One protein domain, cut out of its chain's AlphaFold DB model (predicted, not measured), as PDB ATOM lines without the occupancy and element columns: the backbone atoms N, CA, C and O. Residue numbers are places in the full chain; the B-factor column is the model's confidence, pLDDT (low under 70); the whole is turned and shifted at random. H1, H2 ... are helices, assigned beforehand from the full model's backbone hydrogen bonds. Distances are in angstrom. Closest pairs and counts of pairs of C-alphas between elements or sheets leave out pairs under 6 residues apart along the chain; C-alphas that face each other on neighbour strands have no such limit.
ATOM      1  N   ILE A  13     125.647  70.846  66.823       80.19
ATOM      2  CA  ILE A  13     126.201  70.543  68.148       80.19
ATOM      3  C   ILE A  13     127.590  71.176  68.302       80.19
ATOM      4  O   ILE A  13     127.839  71.865  69.291       80.19
ATOM      5  N   ILE A  14     128.469  71.019  67.306       75.75
ATOM      6  CA  ILE A  14     129.805  71.635  67.309       75.75
ATOM      7  C   ILE A  14     129.692  73.164  67.403       75.75
ATOM      8  O   ILE A  14     130.363  73.786  68.227       75.75
ATOM      9  N   TYR A  15     128.803  73.776  66.618       76.50
ATOM     10  CA  TYR A  15     128.558  75.217  66.658       76.50
ATOM     11  C   TYR A  15     128.058  75.691  68.031       76.50
ATOM     12  O   TYR A  15     128.543  76.702  68.547       76.50
ATOM     13  N   LEU A  16     127.126  74.963  68.652       71.19
ATOM     14  CA  LEU A  16     126.612  75.286  69.984       71.19
ATOM     15  C   LEU A  16     127.709  75.198  71.050       71.19
ATOM     16  O   LEU A  16     127.833  76.119  71.856       71.19
ATOM     17  N   ILE A  17     128.544  74.156  71.017       71.19
ATOM     18  CA  ILE A  17     129.684  74.000  71.933       71.19
ATOM     19  C   ILE A  17     130.658  75.175  71.779       71.19
ATOM     20  O   ILE A  17     131.035  75.804  72.771       71.19
ATOM     21  N   ILE A  18     131.009  75.533  70.540       69.94
ATOM     22  CA  ILE A  18     131.886  76.674  70.244       69.94
ATOM     23  C   ILE A  18     131.277  77.979  70.780       69.94
ATOM     24  O   ILE A  18     131.960  78.740  71.467       69.94
ATOM     25  N   LYS A  19     129.987  78.232  70.527       71.50
ATOM     26  CA  LYS A  19     129.289  79.455  70.958       71.50
ATOM     27  C   LYS A  19     129.182  79.568  72.479       71.50
ATOM     28  O   LYS A  19     129.388  80.653  73.026       71.50
ATOM     29  N   VAL A  20     128.876  78.472  73.171       71.44
ATOM     30  CA  VAL A  20     128.813  78.436  74.642       71.44
ATOM     31  C   VAL A  20     130.189  78.722  75.241       71.44
ATOM     32  O   VAL A  20     130.297  79.551  76.147       71.44
ATOM     33  N   ASN A  21     131.247  78.122  74.690       69.69
ATOM     34  CA  ASN A  21     132.616  78.350  75.153       69.69
ATOM     35  C   ASN A  21     133.093  79.787  74.891       69.69
ATOM     36  O   ASN A  21     133.666  80.407  75.786       69.69
ATOM     37  N   LEU A  22     132.774  80.363  73.727       66.62
ATOM     38  CA  LEU A  22     133.023  81.779  73.424       66.62
ATOM     39  C   LEU A  22     132.305  82.709  74.407       66.62
ATOM     40  O   LEU A  22     132.913  83.635  74.938       66.62
ATOM     41  N   ASN A  23     131.033  82.443  74.709       74.88
ATOM     42  CA  ASN A  23     130.276  83.231  75.682       74.88
ATOM     43  C   ASN A  23     130.858  83.120  77.095       74.88
ATOM     44  O   ASN A  23     130.944  84.124  77.800       74.88
ATOM     45  N   LYS A  24     131.283  81.922  77.508       78.19
ATOM     46  CA  LYS A  24     131.936  81.708  78.804       78.19
ATOM     47  C   LYS A  24     133.262  82.465  78.883       78.19
ATOM     48  O   LYS A  24     133.539  83.091  79.902       78.19
ATOM     49  N   SER A  25     134.037  82.467  77.799       77.31
ATOM     50  CA  SER A  25     135.293  83.210  77.718       77.31
ATOM     51  C   SER A  25     135.090  84.722  77.734       77.31
ATOM     52  O   SER A  25     135.809  85.419  78.436       77.31
ATOM     53  N   ASN A  26     134.088  85.231  77.014       80.69
ATOM     54  CA  ASN A  26     133.749  86.655  77.014       80.69
ATOM     55  C   ASN A  26     133.269  87.121  78.395       80.69
ATOM     56  O   ASN A  26     133.597  88.215  78.828       80.69
ATOM     57  N   LYS A  27     132.511  86.289  79.118       86.94
ATOM     58  CA  LYS A  27     132.139  86.594  80.507       86.94
ATOM     59  C   LYS A  27     133.345  86.558  81.440       86.94
ATOM     60  O   LYS A  27     133.415  87.354  82.366       86.94
ATOM     61  N   ALA A  28     134.303  85.664  81.188       89.75
ATOM     62  CA  ALA A  28     135.518  85.594  81.986       89.75
ATOM     63  C   ALA A  28     136.339  86.886  81.901       89.75
ATOM     64  O   ALA A  28     137.002  87.209  82.870       89.75
ATOM     65  N   THR A  29     136.265  87.662  80.814       92.19
ATOM     66  CA  THR A  29     137.013  88.927  80.729       92.19
ATOM     67  C   THR A  29     136.410  90.072  81.552       92.19
ATOM     68  O   THR A  29     137.016  91.136  81.618       92.19
ATOM     69  N   LEU A  30     135.214  89.889  82.128       88.75
ATOM     70  CA  LEU A  30     134.528  90.899  82.949       88.75
ATOM     71  C   LEU A  30     134.909  90.816  84.434       88.75
ATOM     72  O   LEU A  30     134.641  91.739  85.192       88.75
ATOM     73  N   ILE A  31     135.525  89.714  84.868       90.31
ATOM     74  CA  ILE A  31     135.977  89.568  86.258       90.31
ATOM     75  C   ILE A  31     137.254  90.397  86.495       90.31
ATOM     76  O   ILE A  31     137.936  90.730  85.515       90.31
ATOM     77  N   PRO A  32     137.613  90.694  87.761       93.25
ATOM     78  CA  PRO A  32     138.853  91.395  88.083       93.25
ATOM     79  C   PRO A  32     140.070  90.740  87.430       93.25
ATOM     80  O   PRO A  32     140.188  89.508  87.420       93.25
ATOM     81  N   PHE A  33     140.979  91.553  86.891       94.00
ATOM     82  CA  PHE A  33     142.116  91.056  86.120       94.00
ATOM     83  C   PHE A  33     142.989  90.091  86.925       94.00
ATOM     84  O   PHE A  33     143.358  89.044  86.400       94.00
ATOM     85  N   SER A  34     143.228  90.352  88.212       94.56
ATOM     86  CA  SER A  34     143.961  89.431  89.086       94.56
ATOM     87  C   SER A  34     143.299  88.054  89.170       94.56
ATOM     88  O   SER A  34     143.971  87.033  89.074       94.56
ATOM     89  N   THR A  35     141.968  88.005  89.289       95.44
ATOM     90  CA  THR A  35     141.210  86.744  89.319       95.44
ATOM     91  C   THR A  35     141.271  86.031  87.972       95.44
ATOM     92  O   THR A  35     141.386  84.805  87.919       95.44
ATOM     93  N   TRP A  36     141.203  86.786  86.873       97.12
ATOM     94  CA  TRP A  36     141.363  86.233  85.533       97.12
ATOM     95  C   TRP A  36     142.765  85.664  85.313       97.12
ATOM     96  O   TRP A  36     142.875  84.571  84.767       97.12
ATOM     97  N   LEU A  37     143.808  86.355  85.778       96.88
ATOM     98  CA  LEU A  37     145.201  85.945  85.631       96.88
ATOM     99  C   LEU A  37     145.484  84.654  86.403       96.88
ATOM    100  O   LEU A  37     145.969  83.696  85.812       96.88
ATOM    101  N   THR A  38     145.059  84.567  87.668       96.75
ATOM    102  CA  THR A  38     145.163  83.319  88.445       96.75
ATOM    103  C   THR A  38     144.448  82.165  87.743       96.75
ATOM    104  O   THR A  38     144.977  81.058  87.644       96.75
ATOM    105  N   LYS A  39     143.247  82.420  87.207       96.38
ATOM    106  CA  LYS A  39     142.515  81.410  86.443       96.38
ATOM    107  C   LYS A  39     143.288  80.991  85.195       96.38
ATOM    108  O   LYS A  39     143.417  79.799  84.951       96.38
ATOM    109  N   TYR A  40     143.796  81.953  84.432       96.94
ATOM    110  CA  TYR A  40     144.578  81.729  83.224       96.94
ATOM    111  C   TYR A  40     145.820  80.867  83.492       96.94
ATOM    112  O   TYR A  40     146.053  79.905  82.769       96.94
ATOM    113  N   GLU A  41     146.563  81.142  84.560       96.69
ATOM    114  CA  GLU A  41     147.758  80.377  84.940       96.69
ATOM    115  C   GLU A  41     147.439  78.944  85.388       96.69
ATOM    116  O   GLU A  41     148.217  78.029  85.127       96.69
ATOM    117  N   SER A  42     146.284  78.737  86.029       96.31
ATOM    118  CA  SER A  42     145.859  77.425  86.542       96.31
ATOM    119  C   SER A  42     145.216  76.497  85.502       96.31
ATOM    120  O   SER A  42     144.933  75.334  85.794       96.31
ATOM    121  N   GLU A  43     144.921  77.007  84.307       95.56
ATOM    122  CA  GLU A  43     144.092  76.322  83.319       95.56
ATOM    123  C   GLU A  43     144.927  75.461  82.349       95.56
ATOM    124  O   GLU A  43     146.087  75.746  82.051       95.56
ATOM    125  N   SER A  44     144.311  74.411  81.796       95.25
ATOM    126  CA  SER A  44     144.908  73.618  80.705       95.25
ATOM    127  C   SER A  44     145.183  74.457  79.448       95.25
ATOM    128  O   SER A  44     144.560  75.498  79.244       95.25
ATOM    129  N   ASP A  45     146.034  73.977  78.534       92.12
ATOM    130  CA  ASP A  45     146.334  74.666  77.263       92.12
ATOM    131  C   ASP A  45     145.083  75.042  76.463       92.12
ATOM    132  O   ASP A  45     144.970  76.156  75.956       92.12
ATOM    133  N   ILE A  46     144.090  74.151  76.406       90.06
ATOM    134  CA  ILE A  46     142.824  74.402  75.700       90.06
ATOM    135  C   ILE A  46     142.045  75.549  76.363       90.06
ATOM    136  O   ILE A  46     141.469  76.411  75.684       90.06
ATOM    137  N   GLY A  47     142.019  75.581  77.696       91.38
ATOM    138  CA  GLY A  47     141.345  76.642  78.433       91.38
ATOM    139  C   GLY A  47     142.113  77.966  78.379       91.38
ATOM    140  O   GLY A  47     141.488  79.001  78.140       91.38
ATOM    141  N   ARG A  48     143.451  77.946  78.448       95.25
ATOM    142  CA  ARG A  48     144.316  79.117  78.214       95.25
ATOM    143  C   ARG A  48     144.126  79.695  76.824       95.25
ATOM    144  O   ARG A  48     143.964  80.905  76.688       95.25
ATOM    145  N   HIS A  49     144.056  78.845  75.804       94.19
ATOM    146  CA  HIS A  49     143.780  79.268  74.436       94.19
ATOM    147  C   HIS A  49     142.419  79.970  74.338       94.19
ATOM    148  O   HIS A  49     142.294  81.033  73.726       94.19
ATOM    149  N   THR A  50     141.395  79.407  74.986       92.19
ATOM    150  CA  THR A  50     140.047  79.989  75.023       92.19
ATOM    151  C   THR A  50     140.048  81.351  75.722       92.19
ATOM    152  O   THR A  50     139.626  82.336  75.115       92.19
ATOM    153  N   LEU A  51     140.585  81.424  76.946       95.12
ATOM    154  CA  LEU A  51     140.677  82.652  77.742       95.12
ATOM    155  C   LEU A  51     141.462  83.744  77.013       95.12
ATOM    156  O   LEU A  51     140.981  84.875  76.929       95.12
ATOM    157  N   SER A  52     142.612  83.395  76.429       95.00
ATOM    158  CA  SER A  52     143.447  84.326  75.664       95.00
ATOM    159  C   SER A  52     142.696  84.898  74.473       95.00
ATOM    160  O   SER A  52     142.669  86.107  74.257       95.00
ATOM    161  N   ARG A  53     142.010  84.037  73.714       93.12
ATOM    162  CA  ARG A  53     141.225  84.477  72.561       93.12
ATOM    163  C   ARG A  53     140.075  85.390  72.977       93.12
ATOM    164  O   ARG A  53     139.822  86.381  72.298       93.12
ATOM    165  N   GLY A  54     139.411  85.085  74.093       92.12
ATOM    166  CA  GLY A  54     138.408  85.966  74.685       92.12
ATOM    167  C   GLY A  54     138.984  87.338  75.033       92.12
ATOM    168  O   GLY A  54     138.432  88.349  74.607       92.12
ATOM    169  N   LEU A  55     140.119  87.375  75.738       93.62
ATOM    170  CA  LEU A  55     140.778  88.617  76.139       93.62
ATOM    171  C   LEU A  55     141.149  89.490  74.931       93.62
ATOM    172  O   LEU A  55     140.802  90.671  74.902       93.62
ATOM    173  N   LEU A  56     141.784  88.910  73.911       91.69
ATOM    174  CA  LEU A  56     142.221  89.644  72.719       91.69
ATOM    175  C   LEU A  56     141.038  90.195  71.914       91.69
ATOM    176  O   LEU A  56     141.035  91.368  71.544       91.69
ATOM    177  N   VAL A  57     139.995  89.385  71.698       90.69
ATOM    178  CA  VAL A  57     138.789  89.821  70.975       90.69
ATOM    179  C   VAL A  57     138.084  90.955  71.715       90.69
ATOM    180  O   VAL A  57     137.695  91.947  71.095       90.69
ATOM    181  N   GLN A  58     137.920  90.837  73.034       90.62
ATOM    182  CA  GLN A  58     137.273  91.883  73.829       90.62
ATOM    183  C   GLN A  58     138.121  93.154  73.883       90.62
ATOM    184  O   GLN A  58     137.565  94.245  73.772       90.62
ATOM    185  N   THR A  59     139.447  93.021  73.949       90.38
ATOM    186  CA  THR A  59     140.369  94.161  73.897       90.38
ATOM    187  C   THR A  59     140.245  94.921  72.580       90.38
ATOM    188  O   THR A  59     140.004  96.125  72.594       90.38
ATOM    189  N   ILE A  60     140.334  94.237  71.435       86.50
ATOM    190  CA  ILE A  60     140.222  94.864  70.105       86.50
ATOM    191  C   ILE A  60     138.837  95.499  69.919       86.50
ATOM    192  O   ILE A  60     138.705  96.611  69.396       86.50
ATOM    193  N   HIS A  61     137.782  94.818  70.379       87.44
ATOM    194  CA  HIS A  61     136.429  95.363  70.353       87.44
ATOM    195  C   HIS A  61     136.328  96.664  71.159       87.44
ATOM    196  O   HIS A  61     135.776  97.651  70.659       87.44
ATOM    197  N   LEU A  62     136.872  96.671  72.379       83.81
ATOM    198  CA  LEU A  62     136.857  97.822  73.270       83.81
ATOM    199  C   LEU A  62     137.722  98.965  72.725       83.81
ATOM    200  O   LEU A  62     137.247 100.096  72.677       83.81
ATOM    201  N   ALA A  63     138.919  98.679  72.210       81.62
ATOM    202  CA  ALA A  63     139.800  99.659  71.577       81.62
ATOM    203  C   ALA A  63     139.107 100.383  70.409       81.62
ATOM    204  O   ALA A  63     139.139 101.613  70.327       81.62
ATOM    205  N   GLY A  64     138.396  99.645  69.550       80.62
ATOM    206  CA  GLY A  64     137.601 100.240  68.473       80.62
ATOM    207  C   GLY A  64     136.419 101.073  68.987       80.62
ATOM    208  O   GLY A  64     136.150 102.155  68.464       80.62
ATOM    209  N   LYS A  65     135.723 100.613  70.039       83.31
ATOM    210  CA  LYS A  65     134.621 101.365  70.674       83.31
ATOM    211  C   LYS A  65     135.111 102.682  71.283       83.31
ATOM    212  O   LYS A  65     134.446 103.706  71.142       83.31
ATOM    213  N   MET A  66     136.285 102.657  71.909       76.31
ATOM    214  CA  MET A  66     136.936 103.809  72.536       76.31
ATOM    215  C   MET A  66     137.657 104.722  71.534       76.31
ATOM    216  O   MET A  66     138.220 105.741  71.933       76.31
ATOM    217  N   ARG A  67     137.626 104.390  70.233       81.19
ATOM    218  CA  ARG A  67     138.345 105.105  69.166       81.19
ATOM    219  C   ARG A  67     139.852 105.218  69.440       81.19
ATOM    220  O   ARG A  67     140.460 106.236  69.119       81.19
ATOM    221  N   VAL A  68     140.422 104.188  70.072       79.31
ATOM    222  CA  VAL A  68     141.878 103.997  70.202       79.31
ATOM    223  C   VAL A  68     142.455 103.560  68.859       79.31
ATOM    224  O   VAL A  68     143.531 104.001  68.487       79.31
ATOM    225  N   ILE A  69     141.695 102.752  68.117       80.25
ATOM    226  CA  ILE A  69     142.000 102.310  66.755       80.25
ATOM    227  C   ILE A  69     140.835 102.642  65.817       80.25
ATOM    228  O   ILE A  69     139.671 102.707  66.236       80.25
ATOM    229  N   SER A  70     141.146 102.844  64.542       82.88
ATOM    230  CA  SER A  70     140.194 103.001  63.442       82.88
ATOM    231  C   SER A  70     139.450 101.695  63.121       82.88
ATOM    232  O   SER A  70     139.791 100.608  63.597       82.88
ATOM    233  N   GLN A  71     138.399 101.779  62.298       84.62
ATOM    234  CA  GLN A  71     137.670 100.583  61.851       84.62
ATOM    235  C   GLN A  71     138.513  99.716  60.909       84.62
ATOM    236  O   GLN A  71     138.355  98.495  60.886       84.62
ATOM    237  N   GLU A  72     139.402 100.337  60.143       83.44
ATOM    238  CA  GLU A  72     140.340  99.687  59.236       83.44
ATOM    239  C   GLU A  72     141.378  98.882  60.026       83.44
ATOM    240  O   GLU A  72     141.485  97.673  59.814       83.44
ATOM    241  N   GLU A  73     142.036  99.503  61.013       78.88
ATOM    242  CA  GLU A  73     142.987  98.831  61.915       78.88
ATOM    243  C   GLU A  73     142.318  97.694  62.690       78.88
ATOM    244  O   GLU A  73     142.865  96.598  62.808       78.88
ATOM    245  N   LYS A  74     141.081  97.901  63.159       85.69
ATOM    246  CA  LYS A  74     140.304  96.842  63.808       85.69
ATOM    247  C   LYS A  74     140.103  95.632  62.891       85.69
ATOM    248  O   LYS A  74     140.319  94.499  63.317       85.69
ATOM    249  N   LYS A  75     139.692  95.850  61.635       82.00
ATOM    250  CA  LYS A  75     139.502  94.762  60.655       82.00
ATOM    251  C   LYS A  75     140.810  94.031  60.361       82.00
ATOM    252  O   LYS A  75     140.782  92.823  60.123       82.00
ATOM    253  N   GLU A  76     141.928  94.749  60.332       80.50
ATOM    254  CA  GLU A  76     143.254  94.169  60.134       80.50
ATOM    255  C   GLU A  76     143.669  93.298  61.324       80.50
ATOM    256  O   GLU A  76     143.996  92.124  61.133       80.50
ATOM    257  N   LEU A  77     143.535  93.814  62.547       81.69
ATOM    258  CA  LEU A  77     143.811  93.080  63.783       81.69
ATOM    259  C   LEU A  77     142.928  91.832  63.915       81.69
ATOM    260  O   LEU A  77     143.438  90.746  64.190       81.69
ATOM    261  N   ASP A  78     141.630  91.930  63.616       81.94
ATOM    262  CA  ASP A  78     140.709  90.783  63.617       81.94
ATOM    263  C   ASP A  78     141.128  89.687  62.615       81.94
ATOM    264  O   ASP A  78     140.845  88.500  62.821       81.94
ATOM    265  N   ARG A  79     141.785  90.054  61.505       81.94
ATOM    266  CA  ARG A  79     142.321  89.094  60.525       81.94
ATOM    267  C   ARG A  79     143.643  88.498  60.987       81.94
ATOM    268  O   ARG A  79     143.803  87.282  60.873       81.94
ATOM    269  N   ALA A  80     144.558  89.318  61.497       79.94
ATOM    270  CA  ALA A  80     145.843  88.868  62.027       79.94
ATOM    271  C   ALA A  80     145.637  87.875  63.182       79.94
ATOM    272  O   ALA A  80     146.171  86.767  63.160       79.94
ATOM    273  N   MET A  81     144.718  88.185  64.101       81.69
ATOM    274  CA  MET A  81     144.422  87.350  65.266       81.69
ATOM    275  C   MET A  81     143.789  85.988  64.954       81.69
ATOM    276  O   MET A  81     143.713  85.110  65.816       81.69
ATOM    277  N   LYS A  82     143.309  85.770  63.727       83.81
ATOM    278  CA  LYS A  82     142.866  84.436  63.295       83.81
ATOM    279  C   LYS A  82     144.031  83.504  62.973       83.81
ATOM    280  O   LYS A  82     143.807  82.300  62.951       83.81
ATOM    281  N   LYS A  83     145.212  84.058  62.691       85.56
ATOM    282  CA  LYS A  83     146.407  83.323  62.262       85.56
ATOM    283  C   LYS A  83     147.424  83.136  63.386       85.56
ATOM    284  O   LYS A  83     148.209  82.200  63.326       85.56
ATOM    285  N   GLU A  84     147.397  84.015  64.380       88.25
ATOM    286  CA  GLU A  84     148.296  83.976  65.532       88.25
ATOM    287  C   GLU A  84     147.810  83.020  66.630       88.25
ATOM    288  O   GLU A  84     146.603  82.854  66.836       88.25
ATOM    289  N   ASP A  85     148.758  82.441  67.374       90.75
ATOM    290  CA  ASP A  85     148.470  81.721  68.617       90.75
ATOM    291  C   ASP A  85     148.103  82.731  69.722       90.75
ATOM    292  O   ASP A  85     148.955  83.529  70.134       90.75
ATOM    293  N   PRO A  86     146.853  82.727  70.221       92.00
ATOM    294  CA  PRO A  86     146.411  83.701  71.205       92.00
ATOM    295  C   PRO A  86     147.159  83.582  72.539       92.00
ATOM    296  O   PRO A  86     147.319  84.604  73.201       92.00
ATOM    297  N   ILE A  87     147.641  82.390  72.920       94.75
ATOM    298  CA  ILE A  87     148.422  82.207  74.158       94.75
ATOM    299  C   ILE A  87     149.734  82.978  74.047       94.75
ATOM    300  O   ILE A  87     150.076  83.756  74.937       94.75
ATOM    301  N   ARG A  88     150.447  82.809  72.925       93.00
ATOM    302  CA  ARG A  88     151.705  83.517  72.661       93.00
ATOM    303  C   ARG A  88     151.526  85.032  72.716       93.00
ATOM    304  O   ARG A  88     152.334  85.714  73.338       93.00
ATOM    305  N   VAL A  89     150.471  85.552  72.083       91.50
ATOM    306  CA  VAL A  89     150.195  86.998  72.056       91.50
ATOM    307  C   VAL A  89     149.907  87.530  73.461       91.50
ATOM    308  O   VAL A  89     150.520  88.513  73.868       91.50
ATOM    309  N   VAL A  90     149.023  86.871  74.220       94.06
ATOM    310  CA  VAL A  90     148.688  87.302  75.587       94.06
ATOM    311  C   VAL A  90     149.895  87.225  76.511       94.06
ATOM    312  O   VAL A  90     150.138  88.177  77.241       94.06
ATOM    313  N   ASN A  91     150.687  86.153  76.458       93.94
ATOM    314  CA  ASN A  91     151.897  86.053  77.278       93.94
ATOM    315  C   ASN A  91     152.888  87.179  76.962       93.94
ATOM    316  O   ASN A  91     153.432  87.773  77.885       93.94
ATOM    317  N   GLY A  92     153.052  87.537  75.684       87.06
ATOM    318  CA  GLY A  92     153.869  88.689  75.299       87.06
ATOM    319  C   GLY A  92     153.340  90.010  75.869       87.06
ATOM    320  O   GLY A  92     154.123  90.845  76.310       87.06
ATOM    321  N   TRP A  93     152.018  90.199  75.924       92.31
ATOM    322  CA  TRP A  93     151.423  91.382  76.562       92.31
ATOM    323  C   TRP A  93     151.653  91.390  78.076       92.31
ATOM    324  O   TRP A  93     151.997  92.428  78.634       92.31
ATOM    325  N   LEU A  94     151.502  90.243  78.739       93.00
ATOM    326  CA  LEU A  94     151.750  90.110  80.177       93.00
ATOM    327  C   LEU A  94     153.219  90.370  80.536       93.00
ATOM    328  O   LEU A  94     153.498  90.953  81.575       93.00
ATOM    329  N   GLU A  95     154.153  89.954  79.686       90.56
ATOM    330  CA  GLU A  95     155.585  90.140  79.920       90.56
ATOM    331  C   GLU A  95     156.032  91.585  79.663       90.56
ATOM    332  O   GLU A  95     156.776  92.153  80.460       90.56
ATOM    333  N   ILE A  96     155.566  92.188  78.566       84.88
ATOM    334  CA  ILE A  96     156.079  93.479  78.086       84.88
ATOM    335  C   ILE A  96     155.243  94.652  78.609       84.88
ATOM    336  O   ILE A  96     155.792  95.649  79.065       84.88
ATOM    337  N   ALA A  97     153.916  94.550  78.538       84.69
ATOM    338  CA  ALA A  97     153.013  95.684  78.717       84.69
ATOM    339  C   ALA A  97     152.446  95.790  80.137       84.69
ATOM    340  O   ALA A  97     152.241  96.888  80.655       84.69
ATOM    341  N   LEU A  98     152.187  94.657  80.797       89.19
ATOM    342  CA  LEU A  98     151.623  94.657  82.149       89.19
ATOM    343  C   LEU A  98     152.494  95.407  83.179       89.19
ATOM    344  O   LEU A  98     151.907  96.143  83.978       89.19
ATOM    345  N   PRO A  99     153.841  95.295  83.185       90.94
ATOM    346  CA  PRO A  99     154.671  96.062  84.113       90.94
ATOM    347  C   PRO A  99     154.452  97.573  83.999       90.94
ATOM    348  O   PRO A  99     154.336  98.247  85.018       90.94
ATOM    349  N   GLU A 100     154.305  98.095  82.779       81.50
ATOM    350  CA  GLU A 100     154.061  99.522  82.526       81.50
ATOM    351  C   GLU A 100     152.678  99.958  83.024       81.50
ATOM    352  O   GLU A 100     152.520 101.031  83.608       81.50
ATOM    353  N   VAL A 101     151.668  99.103  82.835       79.94
ATOM    354  CA  VAL A 101     150.311  99.338  83.349       79.94
ATOM    355  C   VAL A 101     150.306  99.372  84.879       79.94
ATOM    356  O   VAL A 101     149.626 100.215  85.462       79.94
ATOM    357  N   ILE A 102     151.069  98.494  85.536       84.12
ATOM    358  CA  ILE A 102     151.200  98.463  87.001       84.12
ATOM    359  C   ILE A 102     151.990  99.671  87.512       84.12
ATOM    360  O   ILE A 102     151.592 100.275  88.508       84.12
ATOM    361  N   GLU A 103     153.089 100.032  86.847       80.31
ATOM    362  CA  GLU A 103     153.903 101.198  87.200       80.31
ATOM    363  C   GLU A 103     153.066 102.481  87.148       80.31
ATOM    364  O   GLU A 103     153.108 103.290  88.075       80.31
ATOM    365  N   PHE A 104     152.255 102.639  86.098       74.50
ATOM    366  CA  PHE A 104     151.423 103.823  85.913       74.50
ATOM    367  C   PHE A 104     150.153 103.818  86.782       74.50
ATOM    368  O   PHE A 104     149.798 104.834  87.377       74.50
ATOM    369  N   GLY A 105     149.449 102.686  86.847       70.69
ATOM    370  CA  GLY A 105     148.167 102.547  87.542       70.69
ATOM    371  C   GLY A 105     148.268 102.267  89.044       70.69
ATOM    372  O   GLY A 105     147.264 102.335  89.755       70.69
ATOM    373  N   GLY A 106     149.466 101.939  89.530       78.69
ATOM    374  CA  GLY A 106     149.710 101.449  90.882       78.69
ATOM    375  C   GLY A 106     149.351  99.968  91.052       78.69
ATOM    376  O   GLY A 106     148.514  99.416  90.342       78.69
ATOM    377  N   GLN A 107     149.952  99.307  92.048       77.75
ATOM    378  CA  GLN A 107     149.792  97.858  92.264       77.75
ATOM    379  C   GLN A 107     148.341  97.404  92.463       77.75
ATOM    380  O   GLN A 107     148.003  96.273  92.134       77.75
ATOM    381  N   ASN A 108     147.461  98.277  92.950       75.25
ATOM    382  CA  ASN A 108     146.061  97.924  93.174       75.25
ATOM    383  C   ASN A 108     145.239  97.842  91.882       75.25
ATOM    384  O   ASN A 108     144.152  97.267  91.907       75.25
ATOM    385  N   ILE A 109     145.731  98.380  90.757       76.81
ATOM    386  CA  ILE A 109     144.947  98.463  89.521       76.81
ATOM    387  C   ILE A 109     144.535  97.079  89.009       76.81
ATOM    388  O   ILE A 109     143.399  96.892  88.586       76.81
ATOM    389  N   VAL A 110     145.406  96.075  89.143       79.31
ATOM    390  CA  VAL A 110     145.134  94.698  88.692       79.31
ATOM    391  C   VAL A 110     144.006  94.021  89.474       79.31
ATOM    392  O   VAL A 110     143.410  93.066  88.983       79.31
ATOM    393  N   HIS A 111     143.696  94.511  90.676       81.62
ATOM    394  CA  HIS A 111     142.629  93.979  91.523       81.62
ATOM    395  C   HIS A 111     141.286  94.682  91.310       81.62
ATOM    396  O   HIS A 111     140.252  94.136  91.690       81.62
ATOM    397  N   THR A 112     141.286  95.881  90.724       77.75
ATOM    398  CA  THR A 112     140.086  96.720  90.603       77.75
ATOM    399  C   THR A 112     139.504  96.731  89.199       77.75
ATOM    400  O   THR A 112     138.286  96.826  89.056       77.75
ATOM    401  N   ILE A 113     140.338  96.618  88.163       81.00
ATOM    402  CA  ILE A 113     139.875  96.670  86.772       81.00
ATOM    403  C   ILE A 113     139.512  95.283  86.244       81.00
ATOM    404  O   ILE A 113     140.075  94.266  86.661       81.00
ATOM    405  N   SER A 114     138.585  95.239  85.285       90.31
ATOM    406  CA  SER A 114     138.243  93.991  84.604       90.31
ATOM    407  C   SER A 114     139.394  93.518  83.710       90.31
ATOM    408  O   SER A 114     140.225  94.310  83.255       90.31
ATOM    409  N   ALA A 115     139.440  92.222  83.401       92.81
ATOM    410  CA  ALA A 115     140.501  91.688  82.551       92.81
ATOM    411  C   ALA A 115     140.530  92.315  81.148       92.81
ATOM    412  O   ALA A 115     141.608  92.558  80.615       92.81
ATOM    413  N   ARG A 116     139.371  92.636  80.556       90.88
ATOM    414  CA  ARG A 116     139.324  93.341  79.258       90.88
ATOM    415  C   ARG A 116     139.873  94.769  79.326       90.88
ATOM    416  O   ARG A 116     140.431  95.227  78.332       90.88
ATOM    417  N   ASP A 117     139.735  95.452  80.461       85.69
ATOM    418  CA  ASP A 117     140.265  96.808  80.640       85.69
ATOM    419  C   ASP A 117     141.783  96.757  80.820       85.69
ATOM    420  O   ASP A 117     142.505  97.529  80.193       85.69
ATOM    421  N   ALA A 118     142.281  95.771  81.575       88.62
ATOM    422  CA  ALA A 118     143.713  95.486  81.644       88.62
ATOM    423  C   ALA A 118     144.284  95.168  80.253       88.62
ATOM    424  O   ALA A 118     145.324  95.702  79.871       88.62
ATOM    425  N   GLY A 119     143.564  94.361  79.465       90.81
ATOM    426  CA  GLY A 119     143.875  94.095  78.062       90.81
ATOM    427  C   GLY A 119     143.976  95.370  77.224       90.81
ATOM    428  O   GLY A 119     144.948  95.543  76.494       90.81
ATOM    429  N   LEU A 120     143.021  96.293  77.369       87.69
ATOM    430  CA  LEU A 120     143.046  97.588  76.686       87.69
ATOM    431  C   LEU A 120     144.254  98.438  77.087       87.69
ATOM    432  O   LEU A 120     144.896  99.012  76.210       87.69
ATOM    433  N   TYR A 121     144.573  98.524  78.378       85.19
ATOM    434  CA  TYR A 121     145.720  99.306  78.843       85.19
ATOM    435  C   TYR A 121     147.037  98.729  78.332       85.19
ATOM    436  O   TYR A 121     147.857  99.481  77.808       85.19
ATOM    437  N   MET A 122     147.198  97.403  78.382       89.38
ATOM    438  CA  MET A 122     148.351  96.724  77.787       89.38
ATOM    439  C   MET A 122     148.438  96.996  76.281       89.38
ATOM    440  O   MET A 122     149.497  97.324  75.758       89.38
ATOM    441  N   PHE A 123     147.313  96.928  75.569       86.94
ATOM    442  CA  PHE A 123     147.276  97.206  74.136       86.94
ATOM    443  C   PHE A 123     147.681  98.648  73.796       86.94
ATOM    444  O   PHE A 123     148.410  98.866  72.832       86.94
ATOM    445  N   ILE A 124     147.239  99.632  74.584       79.56
ATOM    446  CA  ILE A 124     147.621 101.041  74.409       79.56
ATOM    447  C   ILE A 124     149.113 101.238  74.677       79.56
ATOM    448  O   ILE A 124     149.767 101.964  73.927       79.56
ATOM    449  N   SER A 125     149.655 100.592  75.711       77.62
ATOM    450  CA  SER A 125     151.074 100.711  76.046       77.62
ATOM    451  C   SER A 125     151.951 100.199  74.890       77.62
ATOM    452  O   SER A 125     152.877 100.890  74.468       77.62
ATOM    453  N   LEU A 126     151.550  99.096  74.250       79.25
ATOM    454  CA  LEU A 126     152.232  98.514  73.086       79.25
ATOM    455  C   LEU A 126     152.160  99.356  71.798       79.25
ATOM    456  O   LEU A 126     152.944  99.126  70.879       79.25
ATOM    457  N   GLN A 127     151.225 100.305  71.690       74.12
ATOM    458  CA  GLN A 127     151.071 101.170  70.507       74.12
ATOM    459  C   GLN A 127     152.006 102.393  70.539       74.12
ATOM    460  O   GLN A 127     152.217 103.046  69.515       74.12
ATOM    461  N   GLY A 128     152.545 102.747  71.709       60.69
ATOM    462  CA  GLY A 128     153.307 103.977  71.905       60.69
ATOM    463  C   GLY A 128     154.813 103.820  71.693       60.69
ATOM    464  O   GLY A 128     155.426 102.870  72.158       60.69
ATOM    465  N   VAL A 129     155.455 104.840  71.107       51.59
ATOM    466  CA  VAL A 129     156.929 105.013  71.180       51.59
ATOM    467  C   VAL A 129     157.371 105.373  72.615       51.59
ATOM    468  O   VAL A 129     158.531 105.215  72.977       51.59
ATOM    469  N   ASN A 130     156.439 105.875  73.438       65.38
ATOM    470  CA  ASN A 130     156.602 106.125  74.870       65.38
ATOM    471  C   ASN A 130     155.315 105.684  75.607       65.38
ATOM    472  O   ASN A 130     154.358 106.466  75.676       65.38
ATOM    473  N   PRO A 131     155.276 104.446  76.123       61.34
ATOM    474  CA  PRO A 131     154.069 103.835  76.682       61.34
ATOM    475  C   PRO A 131     153.474 104.596  77.871       61.34
ATOM    476  O   PRO A 131     152.266 104.822  77.924       61.34
ATOM    477  N   GLN A 132     154.321 105.108  78.771       55.72
ATOM    478  CA  GLN A 132     153.895 105.903  79.929       55.72
ATOM    479  C   GLN A 132     153.175 107.196  79.511       55.72
ATOM    480  O   GLN A 132     152.164 107.578  80.104       55.72
ATOM    481  N   ARG A 133     153.661 107.875  78.461       67.19
ATOM    482  CA  ARG A 133     153.028 109.098  77.943       67.19
ATOM    483  C   ARG A 133     151.676 108.814  77.294       67.19
ATOM    484  O   ARG A 133     150.754 109.611  77.462       67.19
ATOM    485  N   GLU A 134     151.561 107.727  76.536       62.59
ATOM    486  CA  GLU A 134     150.306 107.374  75.864       62.59
ATOM    487  C   GLU A 134     149.256 106.861  76.856       62.59
ATOM    488  O   GLU A 134     148.099 107.276  76.770       62.59
ATOM    489  N   LEU A 135     149.661 106.088  77.872       60.56
ATOM    490  CA  LEU A 135     148.800 105.746  79.007       60.56
ATOM    491  C   LEU A 135     148.323 107.014  79.714       60.56
ATOM    492  O   LEU A 135     147.119 107.228  79.820       60.56
ATOM    493  N   LYS A 136     149.233 107.916  80.100       69.62
ATOM    494  CA  LYS A 136     148.867 109.181  80.751       69.62
ATOM    495  C   LYS A 136     147.863 109.995  79.937       69.62
ATOM    496  O   LYS A 136     146.837 110.403  80.469       69.62
ATOM    497  N   ARG A 137     148.115 110.182  78.638       69.38
ATOM    498  CA  ARG A 137     147.189 110.885  77.733       69.38
ATOM    499  C   ARG A 137     145.843 110.185  77.622       69.38
ATOM    500  O   ARG A 137     144.818 110.859  77.533       69.38
ATOM    501  N   PHE A 138     145.839 108.854  77.594       64.75
ATOM    502  CA  PHE A 138     144.611 108.081  77.576       64.75
ATOM    503  C   PHE A 138     143.829 108.285  78.872       64.75
ATOM    504  O   PHE A 138     142.685 108.708  78.787       64.75
ATOM    505  N   PHE A 139     144.446 108.092  80.042       60.47
ATOM    506  CA  PHE A 139     143.815 108.320  81.344       60.47
ATOM    507  C   PHE A 139     143.299 109.759  81.482       60.47
ATOM    508  O   PHE A 139     142.137 109.945  81.817       60.47
ATOM    509  N   GLU A 140     144.076 110.777  81.099       64.44
ATOM    510  CA  GLU A 140     143.647 112.186  81.122       64.44
ATOM    511  C   GLU A 140     142.462 112.462  80.175       64.44
ATOM    512  O   GLU A 140     141.517 113.172  80.528       64.44
ATOM    513  N   ARG A 141     142.474 111.890  78.962       64.12
ATOM    514  CA  ARG A 141     141.351 111.987  78.013       64.12
ATOM    515  C   ARG A 141     140.129 111.220  78.514       64.12
ATOM    516  O   ARG A 141     139.002 111.629  78.236       64.12
ATOM    517  N   PHE A 142     140.341 110.108  79.195       53.12
ATOM    518  CA  PHE A 142     139.307 109.204  79.669       53.12
ATOM    519  C   PHE A 142     138.624 109.793  80.909       53.12
ATOM    520  O   PHE A 142     137.417 110.006  80.865       53.12
ATOM    521  N   GLU A 143     139.380 110.216  81.928       48.47
ATOM    522  CA  GLU A 143     138.892 110.910  83.131       48.47
ATOM    523  C   GLU A 143     138.140 112.207  82.805       48.47
ATOM    524  O   GLU A 143     137.063 112.456  83.347       48.47
ATOM    525  N   LYS A 144     138.632 113.008  81.852       46.84
ATOM    526  CA  LYS A 144     137.978 114.269  81.463       46.84
ATOM    527  C   LYS A 144     136.663 114.072  80.692       46.84
ATOM    528  O   LYS A 144     135.836 114.978  80.662       46.84
ATOM    529  N   ASN A 145     136.445 112.898  80.091       43.78
ATOM    530  CA  ASN A 145     135.206 112.548  79.382       43.78
ATOM    531  C   ASN A 145     134.276 111.626  80.204       43.78
ATOM    532  O   ASN A 145     133.197 111.265  79.732       43.78
ATOM    533  N   LEU A 146     134.655 111.266  81.436       45.25
ATOM    534  CA  LEU A 146     134.058 110.191  82.244       45.25
ATOM    535  C   LEU A 146     132.725 110.531  82.942       45.25
ATOM    536  O   LEU A 146     132.208 109.710  83.696       45.25
TER     537      LEU A 146
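AT A GLANCE: This is residues 13 to 146 of the 266 residues of an uncharacterized protein of Alcaligenaceae bacterium (UniProt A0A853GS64). Two helices, H3 and H8, cross steeply in the core, and the other helices pack round them. H2 and H4 each fold back along H3 from its two ends, H5 crosses both core helices, the free residues 13 to 20 of H1 stick out at one end of the long axis, and H9 covers the opposite end. The printed part has 134 residues with nine named helices, H1 to H9 in order, and no named strand, so the class is all helix. It is compact, with a radius of gyration of the C-alphas of 14.7 A and spans of 47 by 33 by 26 A.

HOW THE PARTS SIT: H3, residues 45 to 65, is the longest helix. It and H8, residues 115 to 127, are the hubs, touching five helices each. Residues 55 to 63 of H3 touch H8, the closest C-alphas being those of Thr 59 and Leu 120, 5.2 A apart, at a steep tilt of 68 degrees, only just short of perpendicular. H2, residues 33 to 42, forms a helical hairpin with H3, at a shallow tilt of 26 degrees, opposite ways; the C-alphas of Tyr 40 and Arg 48 come closest, at 5.7 A. H4, residues 71 to 80, forms another hairpin with H3, at 13 degrees; Gly 64 and Lys 74 have the closest C-alphas, 6.4 A apart. H5, residues 86 to 96, touches H3, with the C-alphas of Ser 52 and Pro 86 closest at 5.4 A. Residues 21 to 28 of H1, residues 13 to 28, alone touch H3; the closest C-alphas, of Ser 25 and Gly 54, are 5.1 A apart. H6, residues 98 to 105, touches H8 about perpendicular, at 82 degrees, with the C-alphas of Leu 98 and Met 122 closest at 5.8 A. H9, residues 131 to 145, touches H8 at a steep tilt of 55 degrees, opposite ways; the C-alphas of Ser 125 and Pro 131 are closest, at 4.4 A. H7, residues 109 to 112, touches H2, with the C-alphas of Ser 34 and His 111 closest at 5.3 A. H1 and H9 are apart. Each O i to N i+4 pair is within hydrogen-bond range in H1 to H6, H8 and H9; H7 is too short for one.

IN THESE COORDINATES: H3 is 29.9 A long, H1 22.5 A, H9 21.0 A and H8 18.6 A. H1 begins at C-alpha 13 (126.201, 70.543, 68.148), H3 at C-alpha 45 (146.334, 74.666, 77.263), and H9 ends at C-alpha 145 (135.206, 112.548, 79.382).

THE WHOLE: The two C-alphas farthest apart, of Ile 13 and Arg 133, are 48.0 A apart. The printed part has no cut, and the eight links are tight. Mean pLDDT of the printed part is 81.8; residue 18, residues 21 to 22 and residues 128 to 146 are under 70.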